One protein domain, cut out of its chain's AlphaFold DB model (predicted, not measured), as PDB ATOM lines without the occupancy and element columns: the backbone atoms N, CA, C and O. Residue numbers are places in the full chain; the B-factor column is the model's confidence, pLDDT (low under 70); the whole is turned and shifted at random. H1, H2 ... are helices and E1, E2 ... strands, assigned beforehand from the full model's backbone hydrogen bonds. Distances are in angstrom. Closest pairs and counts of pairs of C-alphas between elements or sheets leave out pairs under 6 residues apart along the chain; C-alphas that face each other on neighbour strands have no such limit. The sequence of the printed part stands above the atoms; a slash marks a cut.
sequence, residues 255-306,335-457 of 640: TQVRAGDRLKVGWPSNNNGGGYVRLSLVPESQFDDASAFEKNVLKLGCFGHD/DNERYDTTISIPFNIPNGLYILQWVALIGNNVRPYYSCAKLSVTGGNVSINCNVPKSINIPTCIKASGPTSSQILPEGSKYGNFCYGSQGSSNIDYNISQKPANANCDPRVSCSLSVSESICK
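This is residues 255 to 306 and 335 to 457 of the 640 residues of the protein "Snf7-domain-containing protein" of Rozella allomycis (strain CSF55) (UniProt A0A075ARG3). Look for a loose sandwich: a strongly twisted five-strand sheet, E1, E7, E6, E3 and E4, curled like part of a barrel, has the two-strand sheet E2 and E5 over one face, and the short helix H1 packs on its other face at E3. Two long stretches with no named element, residues 379 to 404 and 409 to 452, run round the outside, with the four-residue H2 between them and H3 far out at the end of the second. You have 175 printed residues with seven named strands and three named helices, in the order E1 E2 E3 H1 E4 E5 E6 E7 H2 H3; the larger sheet, in the order E1 E7 E6 E3 E4, is mixed, and the smaller, E2 E5, is antiparallel. The class is mixed, helices and strands, with under half of the residues in named elements. The whole is compact, with a radius of gyration of the C-alphas of 16.5 A, and the C-alphas span 46 by 40 by 27 A.

Find C-alpha 255 at (-29.408, 50.811, -6.191), where E1 begins; it ends at residue 258. Next come E2, residues 262 to 268, 20.5 A long, and E3, residues 275 to 283, 26.7 A from first to last C-alpha. H1 takes residues 290 to 295, and E4, residues 297 to 303, runs 17.7 A. Beyond the cut you meet E5, residues 338 to 344, 20.4 A long. Start E6 at C-alpha 352, at (-25.147, 40.009, -3.867), and follow it for 32.0 A to residue 362; E7, residues 369 to 378, covers 29.1 A. H2 has residues 405 to 408, and H3 has residues 453 to 457, ending at C-alpha 457, at (-38.945, 73.174, -3.571).

Begin with the hairpin E6 and E7, antiparallel neighbours at 155 degrees, and look at N 358 and O 371, 2.8 A apart. E3 is antiparallel to E6 at 163 degrees, with N 278 and O 359 at 2.9 A. Beside E3 you find the edge strand E4, antiparallel at 159 degrees, with N 301 and O 277 at 2.9 A. At the other edge E1 is parallel to E7 at 52 degrees, with N 257 and O 376 at 2.9 A. In the smaller sheet E2 and E5 are antiparallel at 158 degrees, with N 265 and O 341 at 2.8 A. The two sheets are face to face, their facing parts 8.5 A centre to centre and their best planes 23 degrees apart. Between them, the closest C-alphas of E4 and E5, those of Phe 303 and Tyr 339, are 6.7 A apart. H1 is on the larger sheet at a height of 7.1 A; its closest C-alpha pair with E3 is Ser 280 and Phe 293, at 6.1 A. H2 only grazes this sheet, and the closest C-alphas of H2 and E6, those of Ile 408 and Leu 361, are 6.3 A apart. H3 is not on this sheet. In H1 and H3 every O i to N i+4 pair is within hydrogen-bond range; H2 is too short for such a pair.

Look for the two C-alphas farthest apart at Ser 383 and Ser 448, 48.2 A from each other. Residues 307 to 334 are not printed, and C-alphas 306 and 335 are 10.6 A apart across the cut. The links E7 to H2, of 26 residues, and H2 to H3, of 44, are long. In the B-factor column you find a mean pLDDT of 75.1 for the printed part; 61 residues are under 70, among them 395 to 405 and 438 to 457, and H3 has a mean of 43.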
ATOM      1  N   THR A 255     -29.530  50.032  -7.434       84.12
ATOM      2  CA  THR A 255     -29.408  50.811  -6.191       84.12
ATOM      3  C   THR A 255     -28.467  50.103  -5.214       84.12
ATOM      4  O   THR A 255     -28.754  48.989  -4.776       84.12
ATOM      5  N   GLN A 256     -27.349  50.737  -4.853       88.19
ATOM      6  CA  GLN A 256     -26.429  50.214  -3.836       88.19
ATOM      7  C   GLN A 256     -27.016  50.400  -2.429       88.19
ATOM      8  O   GLN A 256     -27.504  51.481  -2.095       88.19
ATOM      9  N   VAL A 257     -26.962  49.354  -1.604       91.62
ATOM     10  CA  VAL A 257     -27.441  49.353  -0.213       91.62
ATOM     11  C   VAL A 257     -26.560  48.467   0.673       91.62
ATOM     12  O   VAL A 257     -25.898  47.539   0.198       91.62
ATOM     13  N   ARG A 258     -26.586  48.697   1.989       94.00
ATOM     14  CA  ARG A 258     -26.011  47.771   2.974       94.00
ATOM     15  C   ARG A 258     -27.089  47.093   3.808       94.00
ATOM     16  O   ARG A 258     -28.170  47.635   4.024       94.00
ATOM     17  N   ALA A 259     -26.750  45.924   4.330       93.19
ATOM     18  CA  ALA A 259     -27.425  45.292   5.453       93.19
ATOM     19  C   ALA A 259     -27.716  46.307   6.576       93.19
ATOM     20  O   ALA A 259     -26.818  47.016   7.034       93.19
ATOM     21  N   GLY A 260     -28.976  46.392   7.002       88.69
ATOM     22  CA  GLY A 260     -29.448  47.349   8.001       88.69
ATOM     23  C   GLY A 260     -29.737  48.766   7.497       88.69
ATOM     24  O   GLY A 260     -30.359  49.531   8.233       88.69
ATOM     25  N   ASP A 261     -29.355  49.155   6.271       86.38
ATOM     26  CA  ASP A 261     -29.759  50.462   5.739       86.38
ATOM     27  C   ASP A 261     -31.296  50.534   5.636       86.38
ATOM     28  O   ASP A 261     -31.985  49.563   5.308       86.38
ATOM     29  N   ARG A 262     -31.853  51.715   5.917       79.12
ATOM     30  CA  ARG A 262     -33.270  52.011   5.680       79.12
ATOM     31  C   ARG A 262     -33.447  52.499   4.243       79.12
ATOM     32  O   ARG A 262     -32.698  53.369   3.803       79.12
ATOM     33  N   LEU A 263     -34.450  51.996   3.530       78.81
ATOM     34  CA  LEU A 263     -34.739  52.354   2.139       78.81
ATOM     35  C   LEU A 263     -36.154  52.936   2.009       78.81
ATOM     36  O   LEU A 263     -37.108  52.358   2.529       78.81
ATOM     37  N   LYS A 264     -36.290  54.069   1.313       76.69
ATOM     38  CA  LYS A 264     -37.555  54.658   0.845       76.69
ATOM     39  C   LYS A 264     -38.037  53.894  -0.387       76.69
ATOM     40  O   LYS A 264     -37.252  53.654  -1.303       76.69
ATOM     41  N   VAL A 265     -39.315  53.530  -0.401       81.12
ATOM     42  CA  VAL A 265     -39.991  52.805  -1.482       81.12
ATOM     43  C   VAL A 265     -41.261  53.579  -1.830       81.12
ATOM     44  O   VAL A 265     -42.097  53.756  -0.950       81.12
ATOM     45  N   GLY A 266     -41.413  54.077  -3.060       77.50
ATOM     46  CA  GLY A 266     -42.499  55.008  -3.400       77.50
ATOM     47  C   GLY A 266     -43.004  54.939  -4.840       77.50
ATOM     48  O   GLY A 266     -42.263  54.573  -5.756       77.50
ATOM     49  N   TRP A 267     -44.265  55.326  -5.030       77.44
ATOM     50  CA  TRP A 267     -45.045  55.175  -6.264       77.44
ATOM     51  C   TRP A 267     -46.068  56.316  -6.438       77.44
ATOM     52  O   TRP A 267     -46.542  56.863  -5.438       77.44
ATOM     53  N   PRO A 268     -46.419  56.702  -7.679       71.25
ATOM     54  CA  PRO A 268     -47.493  57.655  -7.944       71.25
ATOM     55  C   PRO A 268     -48.878  57.005  -7.784       71.25
ATOM     56  O   PRO A 268     -49.025  55.783  -7.849       71.25
ATOM     57  N   SER A 269     -49.904  57.841  -7.619       66.88
ATOM     58  CA  SER A 269     -51.314  57.438  -7.591       66.88
ATOM     59  C   SER A 269     -51.827  57.034  -8.979       66.88
ATOM     60  O   SER A 269     -52.656  56.135  -9.090       66.88
ATOM     61  N   ASN A 270     -51.307  57.642 -10.059       66.06
ATOM     62  CA  ASN A 270     -51.712  57.366 -11.448       66.06
ATOM     63  C   ASN A 270     -53.241  57.440 -11.662       66.06
ATOM     64  O   ASN A 270     -53.818  56.638 -12.396       66.06
ATOM     65  N   ASN A 271     -53.911  58.366 -10.980       62.03
ATOM     66  CA  ASN A 271     -55.362  58.548 -10.937       62.03
ATOM     67  C   ASN A 271     -56.149  57.299 -10.477       62.03
ATOM     68  O   ASN A 271     -57.290  57.089 -10.891       62.03
ATOM     69  N   ASN A 272     -55.538  56.442  -9.649       63.53
ATOM     70  CA  ASN A 272     -56.146  55.221  -9.124       63.53
ATOM     71  C   ASN A 272     -56.495  55.350  -7.634       63.53
ATOM     72  O   ASN A 272     -55.743  55.892  -6.830       63.53
ATOM     73  N   GLY A 273     -57.639  54.782  -7.245       54.75
ATOM     74  CA  GLY A 273     -58.068  54.755  -5.847       54.75
ATOM     75  C   GLY A 273     -57.165  53.901  -4.949       54.75
ATOM     76  O   GLY A 273     -56.450  53.012  -5.409       54.75
ATOM     77  N   GLY A 274     -57.258  54.144  -3.640       66.56
ATOM     78  CA  GLY A 274     -56.454  53.469  -2.617       66.56
ATOM     79  C   GLY A 274     -56.468  51.940  -2.644       66.56
ATOM     80  O   GLY A 274     -57.382  51.302  -3.172       66.56
ATOM     81  N   GLY A 275     -55.454  51.346  -2.020       73.25
ATOM     82  CA  GLY A 275     -55.209  49.913  -2.072       73.25
ATOM     83  C   GLY A 275     -54.124  49.425  -1.114       73.25
ATOM     84  O   GLY A 275     -53.802  50.059  -0.108       73.25
ATOM     85  N   TYR A 276     -53.565  48.264  -1.450       76.19
ATOM     86  CA  TYR A 276     -52.494  47.594  -0.714       76.19
ATOM     87  C   TYR A 276     -51.212  47.560  -1.546       76.19
ATOM     88  O   TYR A 276     -51.292  47.296  -2.741       76.19
ATOM     89  N   VAL A 277     -50.042  47.721  -0.923       81.69
ATOM     90  CA  VAL A 277     -48.738  47.384  -1.527       81.69
ATOM     91  C   VAL A 277     -48.057  46.291  -0.719       81.69
ATOM     92  O   VAL A 277     -47.792  46.469   0.472       81.69
ATOM     93  N   ARG A 278     -47.729  45.180  -1.383       89.12
ATOM     94  CA  ARG A 278     -46.820  44.148  -0.883       89.12
ATOM     95  C   ARG A 278     -45.417  44.396  -1.427       89.12
ATOM     96  O   ARG A 278     -45.249  44.657  -2.615       89.12
ATOM     97  N   LEU A 279     -44.429  44.265  -0.548       91.88
ATOM     98  CA  LEU A 279     -43.007  44.297  -0.871       91.88
ATOM     99  C   LEU A 279     -42.380  42.952  -0.500       91.88
ATOM    100  O   LEU A 279     -42.539  42.506   0.639       91.88
ATOM    101  N   SER A 280     -41.630  42.357  -1.422       95.25
ATOM    102  CA  SER A 280     -40.794  41.167  -1.193       95.25
ATOM    103  C   SER A 280     -39.362  41.416  -1.663       95.25
ATOM    104  O   SER A 280     -39.117  42.323  -2.459       95.25
ATOM    105  N   LEU A 281     -38.416  40.613  -1.175       96.50
ATOM    106  CA  LEU A 281     -36.999  40.708  -1.534       96.50
ATOM    107  C   LEU A 281     -36.447  39.324  -1.874       96.50
ATOM    108  O   LEU A 281     -36.330  38.476  -0.993       96.50
ATOM    109  N   VAL A 282     -36.091  39.103  -3.136       96.94
ATOM    110  CA  VAL A 282     -35.554  37.820  -3.627       96.94
ATOM    111  C   VAL A 282     -34.151  38.001  -4.212       96.94
ATOM    112  O   VAL A 282     -33.836  39.101  -4.674       96.94
ATOM    113  N   PRO A 283     -33.290  36.967  -4.206       96.88
ATOM    114  CA  PRO A 283     -32.059  36.976  -4.995       96.88
ATOM    115  C   PRO A 283     -32.360  37.228  -6.477       96.88
ATOM    116  O   PRO A 283     -33.406  36.811  -6.974       96.88
ATOM    117  N   GLU A 284     -31.435  37.858  -7.204       95.94
ATOM    118  CA  GLU A 284     -31.606  38.127  -8.642       95.94
ATOM    119  C   GLU A 284     -31.907  36.862  -9.461       95.94
ATOM    120  O   GLU A 284     -32.758  36.891 -10.342       95.94
ATOM    121  N   SER A 285     -31.308  35.723  -9.105       95.38
ATOM    122  CA  SER A 285     -31.546  34.415  -9.737       95.38
ATOM    123  C   SER A 285     -32.918  33.781  -9.446       95.38
ATOM    124  O   SER A 285     -33.130  32.618  -9.786       95.38
ATOM    125  N   GLN A 286     -33.826  34.502  -8.779       95.25
ATOM    126  CA  GLN A 286     -35.182  34.062  -8.423       95.25
ATOM    127  C   GLN A 286     -36.235  35.164  -8.653       95.25
ATOM    128  O   GLN A 286     -37.306  35.134  -8.048       95.25
ATOM    129  N   PHE A 287     -35.937  36.170  -9.485       92.88
ATOM    130  CA  PHE A 287     -36.826  37.322  -9.691       92.88
ATOM    131  C   PHE A 287     -38.141  36.991 -10.415       92.88
ATOM    132  O   PHE A 287     -39.103  37.749 -10.305       92.88
ATOM    133  N   ASP A 288     -38.171  35.866 -11.127       90.75
ATOM    134  CA  ASP A 288     -39.289  35.284 -11.869       90.75
ATOM    135  C   ASP A 288     -39.981  34.126 -11.114       90.75
ATOM    136  O   ASP A 288     -41.145  33.821 -11.388       90.75
ATOM    137  N   ASP A 289     -39.326  33.518 -10.115       92.94
ATOM    138  CA  ASP A 289     -39.925  32.478  -9.270       92.94
ATOM    139  C   ASP A 289     -41.001  33.065  -8.341       92.94
ATOM    140  O   ASP A 289     -40.738  33.561  -7.239       92.94
ATOM    141  N   ALA A 290     -42.262  32.925  -8.754       89.38
ATOM    142  CA  ALA A 290     -43.425  33.259  -7.939       89.38
ATOM    143  C   ALA A 290     -43.404  32.566  -6.557       89.38
ATOM    144  O   ALA A 290     -43.869  33.132  -5.571       89.38
ATOM    145  N   SER A 291     -42.821  31.369  -6.435       91.94
ATOM    146  CA  SER A 291     -42.691  30.665  -5.158       91.94
ATOM    147  C   SER A 291     -41.639  31.292  -4.237       91.94
ATOM    148  O   SER A 291     -41.801  31.237  -3.016       91.94
ATOM    149  N   ALA A 292     -40.574  31.893  -4.774       92.31
ATOM    150  CA  ALA A 292     -39.626  32.699  -4.008       92.31
ATOM    151  C   ALA A 292     -40.254  34.037  -3.593       92.31
ATOM    152  O   ALA A 292     -40.129  34.428  -2.430       92.31
ATOM    153  N   PHE A 293     -40.990  34.687  -4.497       90.50
ATOM    154  CA  PHE A 293     -41.713  35.936  -4.236       90.50
ATOM    155  C   PHE A 293     -42.700  35.815  -3.058       90.50
ATOM    156  O   PHE A 293     -42.699  36.655  -2.152       90.50
ATOM    157  N   GLU A 294     -43.491  34.737  -3.027       90.81
ATOM    158  CA  GLU A 294     -44.467  34.452  -1.963       90.81
ATOM    159  C   GLU A 294     -43.831  34.117  -0.603       90.81
ATOM    160  O   GLU A 294     -44.405  34.410   0.448       90.81
ATOM    161  N   LYS A 295     -42.641  33.502  -0.596       92.50
ATOM    162  CA  LYS A 295     -41.940  33.097   0.637       92.50
ATOM    163  C   LYS A 295     -41.110  34.214   1.268       92.50
ATOM    164  O   LYS A 295     -40.715  34.063   2.419       92.50
ATOM    165  N   ASN A 296     -40.815  35.285   0.530       93.69
ATOM    166  CA  ASN A 296     -39.872  36.332   0.934       93.69
ATOM    167  C   ASN A 296     -40.519  37.716   1.087       93.69
ATOM    168  O   ASN A 296     -39.913  38.735   0.746       93.69
ATOM    169  N   VAL A 297     -41.742  37.774   1.626       92.50
ATOM    170  CA  VAL A 297     -42.405  39.051   1.921       92.50
ATOM    171  C   VAL A 297     -41.591  39.827   2.962       92.50
ATOM    172  O   VAL A 297     -41.289  39.312   4.038       92.50
ATOM    173  N   LEU A 298     -41.253  41.078   2.652       89.25
ATOM    174  CA  LEU A 298     -40.702  42.043   3.602       89.25
ATOM    175  C   LEU A 298     -41.826  42.702   4.403       89.25
ATOM    176  O   LEU A 298     -41.791  42.742   5.630       89.25
ATOM    177  N   LYS A 299     -42.808  43.275   3.693       84.94
ATOM    178  CA  LYS A 299     -43.763  44.244   4.243       84.94
ATOM    179  C   LYS A 299     -45.060  44.290   3.434       84.94
ATOM    180  O   LYS A 299     -45.070  44.038   2.232       84.94
ATOM    181  N   LEU A 300     -46.147  44.669   4.103       79.25
ATOM    182  CA  LEU A 300     -47.443  44.996   3.508       79.25
ATOM    183  C   LEU A 300     -47.902  46.357   4.060       79.25
ATOM    184  O   LEU A 300     -47.779  46.598   5.262       79.25
ATOM    185  N   GLY A 301     -48.408  47.241   3.202       73.25
ATOM    186  CA  GLY A 301     -48.897  48.576   3.571       73.25
ATOM    187  C   GLY A 301     -50.222  48.943   2.896       73.25
ATOM    188  O   GLY A 301     -50.569  48.362   1.869       73.25
ATOM    189  N   CYS A 302     -50.944  49.908   3.477       69.19
ATOM    190  CA  CYS A 302     -52.096  50.584   2.863       69.19
ATOM    191  C   CYS A 302     -51.650  51.890   2.190       69.19
ATOM    192  O   CYS A 302     -50.704  52.524   2.653       69.19
ATOM    193  N   PHE A 303     -52.382  52.337   1.171       66.19
ATOM    194  CA  PHE A 303     -52.280  53.688   0.602       66.19
ATOM    195  C   PHE A 303     -53.640  54.151   0.059       66.19
ATOM    196  O   PHE A 303     -54.508  53.308  -0.179       66.19
ATOM    197  N   GLY A 304     -53.844  55.455  -0.159       55.56
ATOM    198  CA  GLY A 304     -55.033  55.941  -0.863       55.56
ATOM    199  C   GLY A 304     -55.587  57.306  -0.472       55.56
ATOM    200  O   GLY A 304     -55.168  57.927   0.502       55.56
ATOM    201  N   HIS A 305     -56.615  57.695  -1.226       48.56
ATOM    202  CA  HIS A 305     -57.333  58.965  -1.161       48.56
ATOM    203  C   HIS A 305     -58.847  58.693  -1.361       48.56
ATOM    204  O   HIS A 305     -59.214  57.786  -2.111       48.56
ATOM    205  N   ASP A 306     -59.740  59.434  -0.690       39.81
ATOM    206  CA  ASP A 306     -61.189  59.452  -0.984       39.81
ATOM    207  C   ASP A 306     -61.742  60.861  -0.735       39.81
ATOM    208  O   ASP A 306     -61.444  61.499   0.273       39.81
ATOM    209  N   ASP A 335     -55.617  62.794 -10.038       50.91
ATOM    210  CA  ASP A 335     -54.795  62.446  -8.877       50.91
ATOM    211  C   ASP A 335     -53.456  61.846  -9.329       50.91
ATOM    212  O   ASP A 335     -53.365  60.669  -9.665       50.91
ATOM    213  N   ASN A 336     -52.393  62.648  -9.294       55.22
ATOM    214  CA  ASN A 336     -51.012  62.168  -9.402       55.22
ATOM    215  C   ASN A 336     -50.225  62.440  -8.104       55.22
ATOM    216  O   ASN A 336     -49.035  62.761  -8.152       55.22
ATOM    217  N   GLU A 337     -50.868  62.312  -6.936       55.62
ATOM    218  CA  GLU A 337     -50.163  62.296  -5.648       55.62
ATOM    219  C   GLU A 337     -49.144  61.142  -5.589       55.62
ATOM    220  O   GLU A 337     -49.204  60.180  -6.358       55.62
ATOM    221  N   ARG A 338     -48.171  61.227  -4.675       62.78
ATOM    222  CA  ARG A 338     -47.152  60.188  -4.472       62.78
ATOM    223  C   ARG A 338     -47.271  59.594  -3.080       62.78
ATOM    224  O   ARG A 338     -47.212  60.317  -2.087       62.78
ATOM    225  N   TYR A 339     -47.335  58.272  -3.029       69.94
ATOM    226  CA  TYR A 339     -47.259  57.495  -1.802       69.94
ATOM    227  C   TYR A 339     -45.845  56.946  -1.622       69.94
ATOM    228  O   TYR A 339     -45.150  56.622  -2.592       69.94
ATOM    229  N   ASP A 340     -45.417  56.806  -0.373       70.06
ATOM    230  CA  ASP A 340     -44.186  56.110  -0.036       70.06
ATOM    231  C   ASP A 340     -44.280  55.366   1.297       70.06
ATOM    232  O   ASP A 340     -45.167  55.569   2.126       70.06
ATOM    233  N   THR A 341     -43.352  54.440   1.487       70.50
ATOM    234  CA  THR A 341     -43.113  53.744   2.743       70.50
ATOM    235  C   THR A 341     -41.615  53.498   2.894       70.50
ATOM    236  O   THR A 341     -40.838  53.737   1.967       70.50
ATOM    237  N   THR A 342     -41.185  52.994   4.048       73.81
ATOM    238  CA  THR A 342     -39.814  52.493   4.209       73.81
ATOM    239  C   THR A 342     -39.756  50.987   4.409       73.81
ATOM    240  O   THR A 342     -40.750  50.356   4.767       73.81
ATOM    241  N   ILE A 343     -38.591  50.417   4.131       81.31
ATOM    242  CA  ILE A 343     -38.174  49.075   4.540       81.31
ATOM    243  C   ILE A 343     -36.791  49.178   5.187       81.31
ATOM    244  O   ILE A 343     -36.059  50.143   4.952       81.31
ATOM    245  N   SER A 344     -36.410  48.165   5.957       85.44
ATOM    246  CA  SER A 344     -35.024  47.953   6.379       85.44
ATOM    247  C   SER A 344     -34.437  46.809   5.551       85.44
ATOM    248  O   SER A 344     -35.094  45.780   5.391       85.44
ATOM    249  N   ILE A 345     -33.217  46.957   5.035       93.56
ATOM    250  CA  ILE A 345     -32.512  45.860   4.360       93.56
ATOM    251  C   ILE A 345     -32.106  44.812   5.413       93.56
ATOM    252  O   ILE A 345     -31.511  45.195   6.424       93.56
ATOM    253  N   PRO A 346     -32.400  43.511   5.230       94.31
ATOM    254  CA  PRO A 346     -32.022  42.488   6.203       94.31
ATOM    255  C   PRO A 346     -30.506  42.386   6.433       94.31
ATOM    256  O   PRO A 346     -29.707  42.562   5.516       94.31
ATOM    257  N   PHE A 347     -30.103  42.034   7.654       93.56
ATOM    258  CA  PHE A 347     -28.725  41.704   8.017       93.56
ATOM    259  C   PHE A 347     -28.321  40.269   7.687       93.56
ATOM    260  O   PHE A 347     -27.142  40.031   7.465       93.56
ATOM    261  N   ASN A 348     -29.246  39.307   7.676       94.62
ATOM    262  CA  ASN A 348     -28.911  37.879   7.563       94.62
ATOM    263  C   ASN A 348     -28.944  37.314   6.132       94.62
ATOM    264  O   ASN A 348     -28.917  36.100   5.944       94.62
ATOM    265  N   ILE A 349     -28.989  38.186   5.127       94.62
ATOM    266  CA  ILE A 349     -28.795  37.825   3.719       94.62
ATOM    267  C   ILE A 349     -27.306  37.929   3.346       94.62
ATOM    268  O   ILE A 349     -26.596  38.740   3.941       94.62
ATOM    269  N   PRO A 350     -26.790  37.111   2.411       95.88
ATOM    270  CA  PRO A 350     -25.442  37.286   1.873       95.88
ATOM    271  C   PRO A 350     -25.323  38.564   1.026       95.88
ATOM    272  O   PRO A 350     -26.317  39.151   0.603       95.88
ATOM    273  N   ASN A 351     -24.084  38.974   0.740       96.38
ATOM    274  CA  ASN A 351     -23.819  40.021  -0.249       96.38
ATOM    275  C   ASN A 351     -24.187  39.521  -1.656       96.38
ATOM    276  O   ASN A 351     -23.893  38.370  -1.987       96.38
ATOM    277  N   GLY A 352     -24.768  40.376  -2.498       96.25
ATOM    278  CA  GLY A 352     -25.147  40.009  -3.867       96.25
ATOM    279  C   GLY A 352     -26.199  40.925  -4.488       96.25
ATOM    280  O   GLY A 352     -26.561  41.955  -3.915       96.25
ATOM    281  N   LEU A 353     -26.697  40.534  -5.663       97.31
ATOM    282  CA  LEU A 353     -27.789  41.218  -6.353       97.31
ATOM    283  C   LEU A 353     -29.148  40.652  -5.915       97.31
ATOM    284  O   LEU A 353     -29.349  39.437  -5.840       97.31
ATOM    285  N   TYR A 354     -30.075  41.559  -5.618       97.81
ATOM    286  CA  TYR A 354     -31.409  41.281  -5.092       97.81
ATOM    287  C   TYR A 354     -32.451  42.117  -5.823       97.81
ATOM    288  O   TYR A 354     -32.191  43.267  -6.167       97.81
ATOM    289  N   ILE A 355     -33.653  41.581  -6.012       97.50
ATOM    290  CA  ILE A 355     -34.773  42.325  -6.586       97.50
ATOM    291  C   ILE A 355     -35.769  42.676  -5.488       97.50
ATOM    292  O   ILE A 355     -36.297  41.796  -4.802       97.50
ATOM    293  N   LEU A 356     -36.040  43.974  -5.340       96.31
ATOM    294  CA  LEU A 356     -37.187  44.470  -4.588       96.31
ATOM    295  C   LEU A 356     -38.418  44.355  -5.487       96.31
ATOM    296  O   LEU A 356     -38.534  45.081  -6.476       96.31
ATOM    297  N   GLN A 357     -39.320  43.443  -5.137       94.81
ATOM    298  CA  GLN A 357     -40.550  43.177  -5.877       94.81
ATOM    299  C   GLN A 357     -41.693  43.970  -5.239       94.81
ATOM    300  O   GLN A 357     -42.026  43.756  -4.069       94.81
ATOM    301  N   TRP A 358     -42.271  44.904  -5.994       92.94
ATOM    302  CA  TRP A 358     -43.407  45.741  -5.605       92.94
ATOM    303  C   TRP A 358     -44.665  45.225  -6.300       92.94
ATOM    304  O   TRP A 358     -44.684  45.059  -7.520       92.94
ATOM    305  N   VAL A 359     -45.724  44.981  -5.526       89.75
ATOM    306  CA  VAL A 359     -47.032  44.599  -6.069       89.75
ATOM    307  C   VAL A 359     -48.137  45.387  -5.395       89.75
ATOM    308  O   VAL A 359     -48.305  45.298  -4.176       89.75
ATOM    309  N   ALA A 360     -48.910  46.125  -6.190       82.75
ATOM    310  CA  ALA A 360     -50.079  46.857  -5.723       82.75
ATOM    311  C   ALA A 360     -51.381  46.140  -6.067       82.75
ATOM    312  O   ALA A 360     -51.556  45.623  -7.166       82.75
ATOM    313  N   LEU A 361     -52.336  46.188  -5.143       77.31
ATOM    314  CA  LEU A 361     -53.707  45.745  -5.346       77.31
ATOM    315  C   LEU A 361     -54.642  46.942  -5.135       77.31
ATOM    316  O   LEU A 361     -54.759  47.445  -4.017       77.31
ATOM    317  N   ILE A 362     -55.260  47.412  -6.220       73.25
ATOM    318  CA  ILE A 362     -55.884  48.741  -6.333       73.25
ATOM    319  C   ILE A 362     -57.414  48.683  -6.206       73.25
ATOM    320  O   ILE A 362     -58.069  47.773  -6.720       73.25
ATOM    321  N   GLY A 363     -58.006  49.679  -5.541       67.25
ATOM    322  CA  GLY A 363     -59.454  49.814  -5.401       67.25
ATOM    323  C   GLY A 363     -60.169  49.915  -6.753       67.25
ATOM    324  O   GLY A 363     -59.801  50.712  -7.610       67.25
ATOM    325  N   ASN A 364     -61.243  49.141  -6.922       59.28
ATOM    326  CA  ASN A 364     -62.015  48.968  -8.161       59.28
ATOM    327  C   ASN A 364     -61.279  48.277  -9.333       59.28
ATOM    328  O   ASN A 364     -61.888  48.117 -10.389       59.28
ATOM    329  N   ASN A 365     -60.034  47.803  -9.173       66.62
ATOM    330  CA  ASN A 365     -59.316  47.058 -10.217       66.62
ATOM    331  C   ASN A 365     -59.181  45.568  -9.859       66.62
ATOM    332  O   ASN A 365     -58.695  45.216  -8.791       66.62
ATOM    333  N   VAL A 366     -59.608  44.672 -10.754       68.50
ATOM    334  CA  VAL A 366     -59.646  43.218 -10.499       68.50
ATOM    335  C   VAL A 366     -58.248  42.578 -10.497       68.50
ATOM    336  O   VAL A 366     -58.071  41.519  -9.891       68.50
ATOM    337  N   ARG A 367     -57.256  43.198 -11.152       77.12
ATOM    338  CA  ARG A 367     -55.884  42.675 -11.272       77.12
ATOM    339  C   ARG A 367     -54.884  43.508 -10.455       77.12
ATOM    340  O   ARG A 367     -55.035  44.728 -10.390       77.12
ATOM    341  N   PRO A 368     -53.868  42.875  -9.839       83.06
ATOM    342  CA  PRO A 368     -52.745  43.589  -9.245       83.06
ATOM    343  C   PRO A 368     -51.807  44.162 -10.317       83.06
ATOM    344  O   PRO A 368     -51.761  43.658 -11.438       83.06
ATOM    345  N   TYR A 369     -51.034  45.178  -9.933       85.75
ATOM    346  CA  TYR A 369     -49.937  45.740 -10.720       85.75
ATOM    347  C   TYR A 369     -48.582  45.291 -10.177       85.75
ATOM    348  O   TYR A 369     -48.409  45.221  -8.960       85.75
ATOM    349  N   TYR A 370     -47.621  45.057 -11.069       90.00
ATOM    350  CA  TYR A 370     -46.268  44.595 -10.753       90.00
ATOM    351  C   TYR A 370     -45.217  45.634 -11.156       90.00
ATOM    352  O   TYR A 370     -45.350  46.312 -12.174       90.00
ATOM    353  N   SER A 371     -44.157  45.764 -10.358       91.06
ATOM    354  CA  SER A 371     -42.971  46.554 -10.701       91.06
ATOM    355  C   SER A 371     -41.776  46.099  -9.856       91.06
ATOM    356  O   SER A 371     -41.957  45.647  -8.727       91.06
ATOM    357  N   CYS A 372     -40.556  46.178 -10.383       93.25
ATOM    358  CA  CYS A 372     -39.365  45.633  -9.722       93.25
ATOM    359  C   CYS A 372     -38.154  46.555  -9.851       93.25
ATOM    360  O   CYS A 372     -37.992  47.221 -10.867       93.25
ATOM    361  N   ALA A 373     -37.292  46.579  -8.830       92.19
ATOM    362  CA  ALA A 373     -36.055  47.362  -8.804       92.19
ATOM    363  C   ALA A 373     -34.854  46.496  -8.398       92.19
ATOM    364  O   ALA A 373     -34.964  45.664  -7.492       92.19
ATOM    365  N   LYS A 374     -33.698  46.710  -9.041       94.12
ATOM    366  CA  LYS A 374     -32.465  45.954  -8.773       94.12
ATOM    367  C   LYS A 374     -31.666  46.624  -7.651       94.12
ATOM    368  O   LYS A 374     -31.352  47.814  -7.707       94.12
ATOM    369  N   LEU A 375     -31.345  45.855  -6.617       95.56
ATOM    370  CA  LEU A 375     -30.533  46.250  -5.470       95.56
ATOM    371  C   LEU A 375     -29.203  45.489  -5.487       95.56
ATOM    372  O   LEU A 375     -29.163  44.302  -5.802       95.56
ATOM    373  N   SER A 376     -28.131  46.156  -5.075       95.69
ATOM    374  CA  SER A 376     -26.837  45.538  -4.772       95.69
ATOM    375  C   SER A 376     -26.601  45.644  -3.271       95.69
ATOM    376  O   SER A 376     -26.513  46.749  -2.735       95.69
ATOM    377  N   VAL A 377     -26.578  44.498  -2.586       96.38
ATOM    378  CA  VAL A 377     -26.542  44.396  -1.122       96.38
ATOM    379  C   VAL A 377     -25.140  44.033  -0.646       96.38
ATOM    380  O   VAL A 377     -24.535  43.071  -1.124       96.38
ATOM    381  N   THR A 378     -24.642  44.771   0.347       96.75
ATOM    382  CA  THR A 378     -23.326  44.554   0.972       96.75
ATOM    383  C   THR A 378     -23.389  44.572   2.507       96.75
ATOM    384  O   THR A 378     -24.357  45.046   3.098       96.75
ATOM    385  N   GLY A 379     -22.362  44.051   3.185       94.06
ATOM    386  CA  GLY A 379     -22.277  44.023   4.656       94.06
ATOM    387  C   GLY A 379     -23.162  42.975   5.353       94.06
ATOM    388  O   GLY A 379     -23.340  43.048   6.568       94.06
ATOM    389  N   GLY A 380     -23.723  42.020   4.608       92.44
ATOM    390  CA  GLY A 380     -24.588  40.965   5.134       92.44
ATOM    391  C   GLY A 380     -23.846  39.889   5.939       92.44
ATOM    392  O   GLY A 380     -22.701  39.544   5.648       92.44
ATOM    393  N   ASN A 381     -24.511  39.338   6.956       93.00
ATOM    394  CA  ASN A 381     -23.998  38.326   7.879       93.00
ATOM    395  C   ASN A 381     -25.028  37.198   8.085       93.00
ATOM    396  O   ASN A 381     -25.863  37.236   8.993       93.00
ATOM    397  N   VAL A 382     -24.913  36.156   7.262       93.12
ATOM    398  CA  VAL A 382     -25.790  34.968   7.245       93.12
ATOM    399  C   VAL A 382     -25.802  34.139   8.538       93.12
ATOM    400  O   VAL A 382     -26.641  33.256   8.681       93.12
ATOM    401  N   SER A 383     -24.906  34.412   9.493       92.38
ATOM    402  CA  SER A 383     -24.875  33.728  10.794       92.38
ATOM    403  C   SER A 383     -25.889  34.289  11.803       92.38
ATOM    404  O   SER A 383     -26.071  33.705  12.871       92.38
ATOM    405  N   ILE A 384     -26.542  35.419  11.506       89.88
ATOM    406  CA  ILE A 384     -27.566  36.015  12.377       89.88
ATOM    407  C   ILE A 384     -28.895  35.268  12.178       89.88
ATOM    408  O   ILE A 384     -29.407  35.164  11.064       89.88
ATOM    409  N   ASN A 385     -29.473  34.769  13.272       88.38
ATOM    410  CA  ASN A 385     -30.736  34.028  13.283       88.38
ATOM    411  C   ASN A 385     -31.855  34.851  13.954       88.38
ATOM    412  O   ASN A 385     -31.576  35.639  14.859       88.38
ATOM    413  N   CYS A 386     -33.109  34.666  13.528       81.75
ATOM    414  CA  CYS A 386     -34.248  35.487  13.945       81.75
ATOM    415  C   CYS A 386     -35.537  34.708  14.192       81.75
ATOM    416  O   CYS A 386     -35.933  33.838  13.421       81.75
ATOM    417  N   ASN A 387     -36.277  35.139  15.215       81.81
ATOM    418  CA  ASN A 387     -37.651  34.707  15.455       81.81
ATOM    419  C   ASN A 387     -38.615  35.490  14.549       81.81
ATOM    420  O   ASN A 387     -39.239  36.467  14.970       81.81
ATOM    421  N   VAL A 388     -38.702  35.089  13.281       77.31
ATOM    422  CA  VAL A 388     -39.592  35.707  12.287       77.31
ATOM    423  C   VAL A 388     -41.070  35.435  12.631       77.31
ATOM    424  O   VAL A 388     -41.399  34.319  13.052       77.31
ATOM    425  N   PRO A 389     -41.989  36.416  12.483       76.56
ATOM    426  CA  PRO A 389     -43.405  36.212  12.784       76.56
ATOM    427  C   PRO A 389     -44.029  35.099  11.930       76.56
ATOM    428  O   PRO A 389     -43.868  35.059  10.712       76.56
ATOM    429  N   LYS A 390     -44.792  34.204  12.572       72.00
ATOM    430  CA  LYS A 390     -45.375  33.006  11.933       72.00
ATOM    431  C   LYS A 390     -46.477  33.299  10.905       72.00
ATOM    432  O   LYS A 390     -46.849  32.399  10.156       72.00
ATOM    433  N   SER A 391     -47.017  34.513  10.887       79.75
ATOM    434  CA  SER A 391     -48.091  34.950   9.994       79.75
ATOM    435  C   SER A 391     -47.904  36.416   9.606       79.75
ATOM    436  O   SER A 391     -47.430  37.223  10.407       79.75
ATOM    437  N   ILE A 392     -48.300  36.761   8.379       80.19
ATOM    438  CA  ILE A 392     -48.333  38.148   7.906       80.19
ATOM    439  C   ILE A 392     -49.554  38.839   8.517       80.19
ATOM    440  O   ILE A 392     -50.676  38.348   8.395       80.19
ATOM    441  N   ASN A 393     -49.343  39.987   9.164       73.19
ATOM    442  CA  ASN A 393     -50.444  40.838   9.602       73.19
ATOM    443  C   ASN A 393     -50.950  41.656   8.403       73.19
ATOM    444  O   ASN A 393     -50.160  42.345   7.755       73.19
ATOM    445  N   ILE A 394     -52.248  41.571   8.103       70.00
ATOM    446  CA  ILE A 394     -52.887  42.307   7.007       70.00
ATOM    447  C   ILE A 394     -53.412  43.637   7.563       70.00
ATOM    448  O   ILE A 394     -54.347  43.612   8.365       70.00
ATOM    449  N   PRO A 395     -52.870  44.800   7.151       60.66
ATOM    450  CA  PRO A 395     -53.370  46.090   7.609       60.66
ATOM    451  C   PRO A 395     -54.839  46.308   7.216       60.66
ATOM    452  O   PRO A 395     -55.268  45.974   6.106       60.66
ATOM    453  N   THR A 396     -55.621  46.906   8.110       54.28
ATOM    454  CA  THR A 396     -57.044  47.173   7.865       54.28
ATOM    455  C   THR A 396     -57.232  48.429   7.007       54.28
ATOM    456  O   THR A 396     -57.538  49.496   7.535       54.28
ATOM    457  N   CYS A 397     -57.066  48.327   5.684       50.50
ATOM    458  CA  CYS A 397     -57.561  49.366   4.776       50.50
ATOM    459  C   CYS A 397     -59.092  49.252   4.648       50.50
ATOM    460  O   CYS A 397     -59.638  48.147   4.562       50.50
ATOM    461  N   ILE A 398     -59.799  50.383   4.576       45.66
ATOM    462  CA  ILE A 398     -61.223  50.396   4.213       45.66
ATOM    463  C   ILE A 398     -61.346  50.015   2.736       45.66
ATOM    464  O   ILE A 398     -60.805  50.692   1.864       45.66
ATOM    465  N   LYS A 399     -62.069  48.931   2.446       41.81
ATOM    466  CA  LYS A 399     -62.280  48.476   1.070       41.81
ATOM    467  C   LYS A 399     -63.395  49.275   0.394       41.81
ATOM    468  O   LYS A 399     -64.555  49.192   0.791       41.81
ATOM    469  N   ALA A 400     -63.047  49.978  -0.682       46.09
ATOM    470  CA  ALA A 400     -63.986  50.204  -1.779       46.09
ATOM    471  C   ALA A 400     -64.330  48.860  -2.459       46.09
ATOM    472  O   ALA A 400     -63.703  47.837  -2.173       46.09
ATOM    473  N   SER A 401     -65.299  48.854  -3.381       49.75
ATOM    474  CA  SER A 401     -65.530  47.707  -4.270       49.75
ATOM    475  C   SER A 401     -64.209  47.303  -4.925       49.75
ATOM    476  O   SER A 401     -63.543  48.141  -5.527       49.75
ATOM    477  N   GLY A 402     -63.777  46.055  -4.766       50.47
ATOM    478  CA  GLY A 402     -62.418  45.706  -5.152       50.47
ATOM    479  C   GLY A 402     -61.982  44.289  -4.784       50.47
ATOM    480  O   GLY A 402     -62.734  43.544  -4.152       50.47
ATOM    481  N   PRO A 403     -60.763  43.930  -5.206       51.41
ATOM    482  CA  PRO A 403     -60.200  42.587  -5.109       51.41
ATOM    483  C   PRO A 403     -59.988  42.101  -3.665       51.41
ATOM    484  O   PRO A 403     -59.922  42.864  -2.691       51.41
ATOM    485  N   THR A 404     -59.899  40.782  -3.506       63.47
ATOM    486  CA  THR A 404     -59.814  40.131  -2.194       63.47
ATOM    487  C   THR A 404     -58.386  40.106  -1.649       63.47
ATOM    488  O   THR A 404     -57.399  40.191  -2.377       63.47
ATOM    489  N   SER A 405     -58.252  39.956  -0.328       64.12
ATOM    490  CA  SER A 405     -56.939  39.859   0.329       64.12
ATOM    491  C   SER A 405     -56.134  38.636  -0.133       64.12
ATOM    492  O   SER A 405     -54.910  38.692  -0.119       64.12
ATOM    493  N   SER A 406     -56.800  37.585  -0.621       71.69
ATOM    494  CA  SER A 406     -56.163  36.409  -1.227       71.69
ATOM    495  C   SER A 406     -55.493  36.678  -2.584       71.69
ATOM    496  O   SER A 406     -54.777  35.815  -3.077       71.69
ATOM    497  N   GLN A 407     -55.703  37.852  -3.196       74.25
ATOM    498  CA  GLN A 407     -55.021  38.256  -4.436       74.25
ATOM    499  C   GLN A 407     -53.710  39.019  -4.176       74.25
ATOM    500  O   GLN A 407     -52.831  39.011  -5.029       74.25
ATOM    501  N   ILE A 408     -53.564  39.662  -3.007       72.44
ATOM    502  CA  ILE A 408     -52.312  40.317  -2.567       72.44
ATOM    503  C   ILE A 408     -51.491  39.436  -1.614       72.44
ATOM    504  O   ILE A 408     -50.289  39.635  -1.475       72.44
ATOM    505  N   LEU A 409     -52.129  38.451  -0.978       80.25
ATOM    506  CA  LEU A 409     -51.495  37.363  -0.233       80.25
ATOM    507  C   LEU A 409     -52.161  36.024  -0.605       80.25
ATOM    508  O   LEU A 409     -53.121  35.618   0.060       80.25
ATOM    509  N   PRO A 410     -51.700  35.362  -1.681       83.88
ATOM    510  CA  PRO A 410     -52.065  33.988  -2.017       83.88
ATOM    511  C   PRO A 410     -51.868  32.980  -0.874       83.88
ATOM    512  O   PRO A 410     -51.198  33.230   0.131       83.88
ATOM    513  N   GLU A 411     -52.443  31.787  -1.028       83.38
ATOM    514  CA  GLU A 411     -52.239  30.724  -0.046       83.38
ATOM    515  C   GLU A 411     -50.756  30.324   0.018       83.38
ATOM    516  O   GLU A 411     -50.138  29.966  -0.983       83.38
ATOM    517  N   GLY A 412     -50.181  30.399   1.220       84.25
ATOM    518  CA  GLY A 412     -48.772  30.096   1.463       84.25
ATOM    519  C   GLY A 412     -47.838  31.306   1.566       84.25
ATOM    520  O   GLY A 412     -46.685  31.083   1.948       84.25
ATOM    521  N   SER A 413     -48.300  32.547   1.326       89.25
ATOM    522  CA  SER A 413     -47.486  33.759   1.542       89.25
ATOM    523  C   SER A 413     -46.911  33.814   2.962       89.25
ATOM    524  O   SER A 413     -47.643  33.646   3.943       89.25
ATOM    525  N   LYS A 414     -45.612  34.101   3.102       91.38
ATOM    526  CA  LYS A 414     -44.924  34.219   4.402       91.38
ATOM    527  C   LYS A 414     -43.922  35.368   4.398       91.38
ATOM    528  O   LYS A 414     -43.393  35.736   3.351       91.38
ATOM    529  N   TYR A 415     -43.650  35.915   5.584       90.44
ATOM    530  CA  TYR A 415     -42.473  36.761   5.755       90.44
ATOM    531  C   TYR A 415     -41.220  35.954   5.409       90.44
ATOM    532  O   TYR A 415     -41.099  34.799   5.830       90.44
ATOM    533  N   GLY A 416     -40.293  36.575   4.677       89.75
ATOM    534  CA  GLY A 416     -38.972  35.991   4.450       89.75
ATOM    535  C   GLY A 416     -38.240  35.764   5.763       89.75
ATOM    536  O   GLY A 416     -38.540  36.408   6.773       89.75
ATOM    537  N   ASN A 417     -37.279  34.837   5.766       90.56
ATOM    538  CA  ASN A 417     -36.537  34.488   6.976       90.56
ATOM    539  C   ASN A 417     -35.501  35.575   7.329       90.56
ATOM    540  O   ASN A 417     -34.297  35.341   7.241       90.56
ATOM    541  N   PHE A 418     -35.969  36.781   7.651       91.56
ATOM    542  CA  PHE A 418     -35.176  38.004   7.672       91.56
ATOM    543  C   PHE A 418     -34.943  38.569   9.075       91.56
ATOM    544  O   PHE A 418     -35.840  38.657   9.914       91.56
ATOM    545  N   CYS A 419     -33.712  39.029   9.279       90.69
ATOM    546  CA  CYS A 419     -33.259  39.773  10.441       90.69
ATOM    547  C   CYS A 419     -33.104  41.243  10.095       90.69
ATOM    548  O   CYS A 419     -32.207  41.594   9.340       90.69
ATOM    549  N   TYR A 420     -33.922  42.117  10.670       85.62
ATOM    550  CA  TYR A 420     -33.815  43.556  10.443       85.62
ATOM    551  C   TYR A 420     -32.850  44.226  11.423       85.62
ATOM    552  O   TYR A 420     -32.140  45.136  11.026       85.62
ATOM    553  N   GLY A 421     -32.737  43.751  12.669       84.19
ATOM    554  CA  GLY A 421     -31.717  44.235  13.612       84.19
ATOM    555  C   GLY A 421     -30.444  43.382  13.617       84.19
ATOM    556  O   GLY A 421     -30.524  42.156  13.561       84.19
ATOM    557  N   SER A 422     -29.283  44.019  13.798       82.50
ATOM    558  CA  SER A 422     -27.949  43.381  13.801       82.50
ATOM    559  C   SER A 422     -27.726  42.338  14.906       82.50
ATOM    560  O   SER A 422     -26.798  41.542  14.816       82.50
ATOM    561  N   GLN A 423     -28.580  42.330  15.933       81.62
ATOM    562  CA  GLN A 423     -28.601  41.353  17.032       81.62
ATOM    563  C   GLN A 423     -29.767  40.348  16.916       81.62
ATOM    564  O   GLN A 423     -30.171  39.750  17.907       81.62
ATOM    565  N   GLY A 424     -30.356  40.188  15.725       80.75
ATOM    566  CA  GLY A 424     -31.422  39.208  15.485       80.75
ATOM    567  C   GLY A 424     -32.854  39.710  15.736       80.75
ATOM    568  O   GLY A 424     -33.732  38.929  16.102       80.75
ATOM    569  N   SER A 425     -33.123  41.009  15.548       79.31
ATOM    570  CA  SER A 425     -34.496  41.542  15.644       79.31
ATOM    571  C   SER A 425     -35.284  41.292  14.358       79.31
ATOM    572  O   SER A 425     -34.812  41.628  13.273       79.31
ATOM    573  N   SER A 426     -36.511  40.784  14.482       72.00
ATOM    574  CA  SER A 426     -37.461  40.585  13.377       72.00
ATOM    575  C   SER A 426     -38.468  41.734  13.199       72.00
ATOM    576  O   SER A 426     -39.404  41.614  12.411       72.00
ATOM    577  N   ASN A 427     -38.287  42.865  13.897       68.50
ATOM    578  CA  ASN A 427     -39.164  44.029  13.750       68.50
ATOM    579  C   ASN A 427     -38.856  44.818  12.460       68.50
ATOM    580  O   ASN A 427     -37.754  45.339  12.292       68.50
ATOM    581  N   ILE A 428     -39.842  44.929  11.572       61.84
ATOM    582  CA  ILE A 428     -39.764  45.713  10.330       61.84
ATOM    583  C   ILE A 428     -39.737  47.212  10.695       61.84
ATOM    584  O   ILE A 428     -40.450  47.634  11.602       61.84
ATOM    585  N   ASP A 429     -38.903  48.015  10.022       55.47
ATOM    586  CA  ASP A 429     -38.647  49.434  10.354       55.47
ATOM    587  C   ASP A 429     -38.103  49.678  11.787       55.47
ATOM    588  O   ASP A 429     -38.273  50.763  12.346       55.47
ATOM    589  N   TYR A 430     -37.387  48.718  12.393       61.47
ATOM    590  CA  TYR A 430     -36.722  48.895  13.703       61.47
ATOM    591  C   TYR A 430     -35.837  50.163  13.805       61.47
ATOM    592  O   TYR A 430     -35.625  50.672  14.903       61.47
ATOM    593  N   ASN A 431     -35.327  50.668  12.675       55.78
ATOM    594  CA  ASN A 431     -34.515  51.878  12.544       55.78
ATOM    595  C   ASN A 431     -35.270  53.065  11.914       55.78
ATOM    596  O   ASN A 431     -34.677  53.868  11.198       55.78
ATOM    597  N   ILE A 432     -36.572  53.218  12.185       53.78
ATOM    598  CA  ILE A 432     -37.420  54.301  11.637       53.78
ATOM    599  C   ILE A 432     -36.895  55.736  11.877       53.78
ATOM    600  O   ILE A 432     -37.255  56.649  11.136       53.78
ATOM    601  N   SER A 433     -36.022  55.952  12.867       48.22
ATOM    602  CA  SER A 433     -35.348  57.235  13.127       48.22
ATOM    603  C   SER A 433     -34.157  57.526  12.198       48.22
ATOM    604  O   SER A 433     -33.717  58.669  12.109       48.22
ATOM    605  N   GLN A 434     -33.626  56.524  11.493       55.41
ATOM    606  CA  GLN A 434     -32.508  56.683  10.562       55.41
ATOM    607  C   GLN A 434     -32.982  57.361   9.264       55.41
ATOM    608  O   GLN A 434     -34.029  57.003   8.712       55.41
ATOM    609  N   LYS A 435     -32.199  58.315   8.735       59.34
ATOM    610  CA  LYS A 435     -32.406  58.862   7.381       59.34
ATOM    611  C   LYS A 435     -32.220  57.725   6.356       59.34
ATOM    612  O   LYS A 435     -31.194  57.049   6.427       59.34
ATOM    613  N   PRO A 436     -33.162  57.491   5.421       68.19
ATOM    614  CA  PRO A 436     -32.991  56.458   4.402       68.19
ATOM    615  C   PRO A 436     -31.726  56.662   3.556       68.19
ATOM    616  O   PRO A 436     -31.392  57.796   3.208       68.19
ATOM    617  N   ALA A 437     -31.049  55.576   3.182       72.44
ATOM    618  CA  ALA A 437     -29.842  55.612   2.349       72.44
ATOM    619  C   ALA A 437     -30.110  56.254   0.974       72.44
ATOM    620  O   ALA A 437     -29.284  56.988   0.441       72.44
ATOM    621  N   ASN A 438     -31.318  56.049   0.451       68.44
ATOM    622  CA  ASN A 438     -31.841  56.687  -0.751       68.44
ATOM    623  C   ASN A 438     -32.806  57.849  -0.423       68.44
ATOM    624  O   ASN A 438     -33.759  58.077  -1.155       68.44
ATOM    625  N   ALA A 439     -32.618  58.607   0.663       61.31
ATOM    626  CA  ALA A 439     -33.512  59.733   0.978       61.31
ATOM    627  C   ALA A 439     -33.585  60.795  -0.140       61.31
ATOM    628  O   ALA A 439     -34.623  61.429  -0.302       61.31
ATOM    629  N   ASN A 440     -32.511  60.941  -0.925       57.75
ATOM    630  CA  ASN A 440     -32.428  61.833  -2.086       57.75
ATOM    631  C   ASN A 440     -33.036  61.213  -3.374       57.75
ATOM    632  O   ASN A 440     -33.023  61.840  -4.427       57.75
ATOM    633  N   CYS A 441     -33.561  59.982  -3.312       58.59
ATOM    634  CA  CYS A 441     -34.267  59.301  -4.405       58.59
ATOM    635  C   CYS A 441     -35.686  59.868  -4.536       58.59
ATOM    636  O   CYS A 441     -36.696  59.275  -4.131       58.59
ATOM    637  N   ASP A 442     -35.743  61.086  -5.059       51.56
ATOM    638  CA  ASP A 442     -36.972  61.845  -5.172       51.56
ATOM    639  C   ASP A 442     -37.226  62.284  -6.626       51.56
ATOM    640  O   ASP A 442     -36.895  63.404  -7.004       51.56
ATOM    641  N   PRO A 443     -37.802  61.399  -7.469       44.97
ATOM    642  CA  PRO A 443     -38.023  61.619  -8.905       44.97
ATOM    643  C   PRO A 443     -39.159  62.620  -9.218       44.97
ATOM    644  O   PRO A 443     -39.898  62.462 -10.188       44.97
ATOM    645  N   ARG A 444     -39.341  63.655  -8.392       45.09
ATOM    646  CA  ARG A 444     -40.265  64.759  -8.674       45.09
ATOM    647  C   ARG A 444     -39.675  65.656  -9.756       45.09
ATOM    648  O   ARG A 444     -38.960  66.595  -9.446       45.09
ATOM    649  N   VAL A 445     -40.050  65.427 -11.013       35.75
ATOM    650  CA  VAL A 445     -39.678  66.301 -12.147       35.75
ATOM    651  C   VAL A 445     -40.200  67.745 -11.975       35.75
ATOM    652  O   VAL A 445     -39.748  68.665 -12.646       35.75
ATOM    653  N   SER A 446     -41.167  67.969 -11.075       38.56
ATOM    654  CA  SER A 446     -41.644  69.296 -10.667       38.56
ATOM    655  C   SER A 446     -42.345  69.255  -9.297       38.56
ATOM    656  O   SER A 446     -42.646  68.181  -8.771       38.56
ATOM    657  N   CYS A 447     -42.644  70.431  -8.730       40.22
ATOM    658  CA  CYS A 447     -43.430  70.574  -7.494       40.22
ATOM    659  C   CYS A 447     -44.913  70.911  -7.696       40.22
ATOM    660  O   CYS A 447     -45.633  71.026  -6.705       40.22
ATOM    661  N   SER A 448     -45.385  71.065  -8.934       35.75
ATOM    662  CA  SER A 448     -46.678  71.694  -9.263       35.75
ATOM    663  C   SER A 448     -47.929  70.946  -8.775       35.75
ATOM    664  O   SER A 448     -49.018  71.509  -8.815       35.75
ATOM    665  N   LEU A 449     -47.783  69.711  -8.278       32.66
ATOM    666  CA  LEU A 449     -48.849  68.916  -7.649       32.66
ATOM    667  C   LEU A 449     -48.582  68.617  -6.159       32.66
ATOM    668  O   LEU A 449     -49.185  67.715  -5.584       32.66
ATOM    669  N   SER A 450     -47.656  69.330  -5.510       35.25
ATOM    670  CA  SER A 450     -47.358  69.116  -4.091       35.25
ATOM    671  C   SER A 450     -48.250  69.954  -3.175       35.25
ATOM    672  O   SER A 450     -48.280  71.177  -3.276       35.25
ATOM    673  N   VAL A 451     -48.869  69.297  -2.186       33.59
ATOM    674  CA  VAL A 451     -49.685  69.919  -1.118       33.59
ATOM    675  C   VAL A 451     -48.933  71.000  -0.317       33.59
ATOM    676  O   VAL A 451     -49.543  71.816   0.368       33.59
ATOM    677  N   SER A 452     -47.598  71.025  -0.396       37.12
ATOM    678  CA  SER A 452     -46.776  72.164   0.009       37.12
ATOM    679  C   SER A 452     -45.646  72.351  -1.001       37.12
ATOM    680  O   SER A 452     -44.578  71.747  -0.894       37.12
ATOM    681  N   GLU A 453     -45.893  73.199  -1.999       41.22
ATOM    682  CA  GLU A 453     -44.922  73.504  -3.051       41.22
ATOM    683  C   GLU A 453     -43.610  74.086  -2.487       41.22
ATOM    684  O   GLU A 453     -42.539  73.829  -3.028       41.22
ATOM    685  N   SER A 454     -43.664  74.810  -1.363       39.12
ATOM    686  CA  SER A 454     -42.492  75.374  -0.683       39.12
ATOM    687  C   SER A 454     -41.607  74.308  -0.030       39.12
ATOM    688  O   SER A 454     -40.406  74.287  -0.298       39.12
ATOM    689  N   ILE A 455     -42.178  73.385   0.755       43.31
ATOM    690  CA  ILE A 455     -41.433  72.241   1.317       43.31
ATOM    691  C   ILE A 455     -40.894  71.369   0.176       43.31
ATOM    692  O   ILE A 455     -39.745  70.940   0.205       43.31
ATOM    693  N   CYS A 456     -41.685  71.171  -0.879       42.09
ATOM    694  CA  CYS A 456     -41.244  70.449  -2.064       42.09
ATOM    695  C   CYS A 456     -40.029  71.107  -2.741       42.09
ATOM    696  O   CYS A 456     -39.043  70.426  -3.011       42.09
ATOM    697  N   LYS A 457     -40.060  72.427  -2.968       46.88
ATOM    698  CA  LYS A 457     -38.945  73.174  -3.571       46.88
ATOM    699  C   LYS A 457     -37.690  73.134  -2.693       46.88
ATOM    700  O   LYS A 457     -36.599  73.033  -3.237       46.88
TER     701      LYS A 457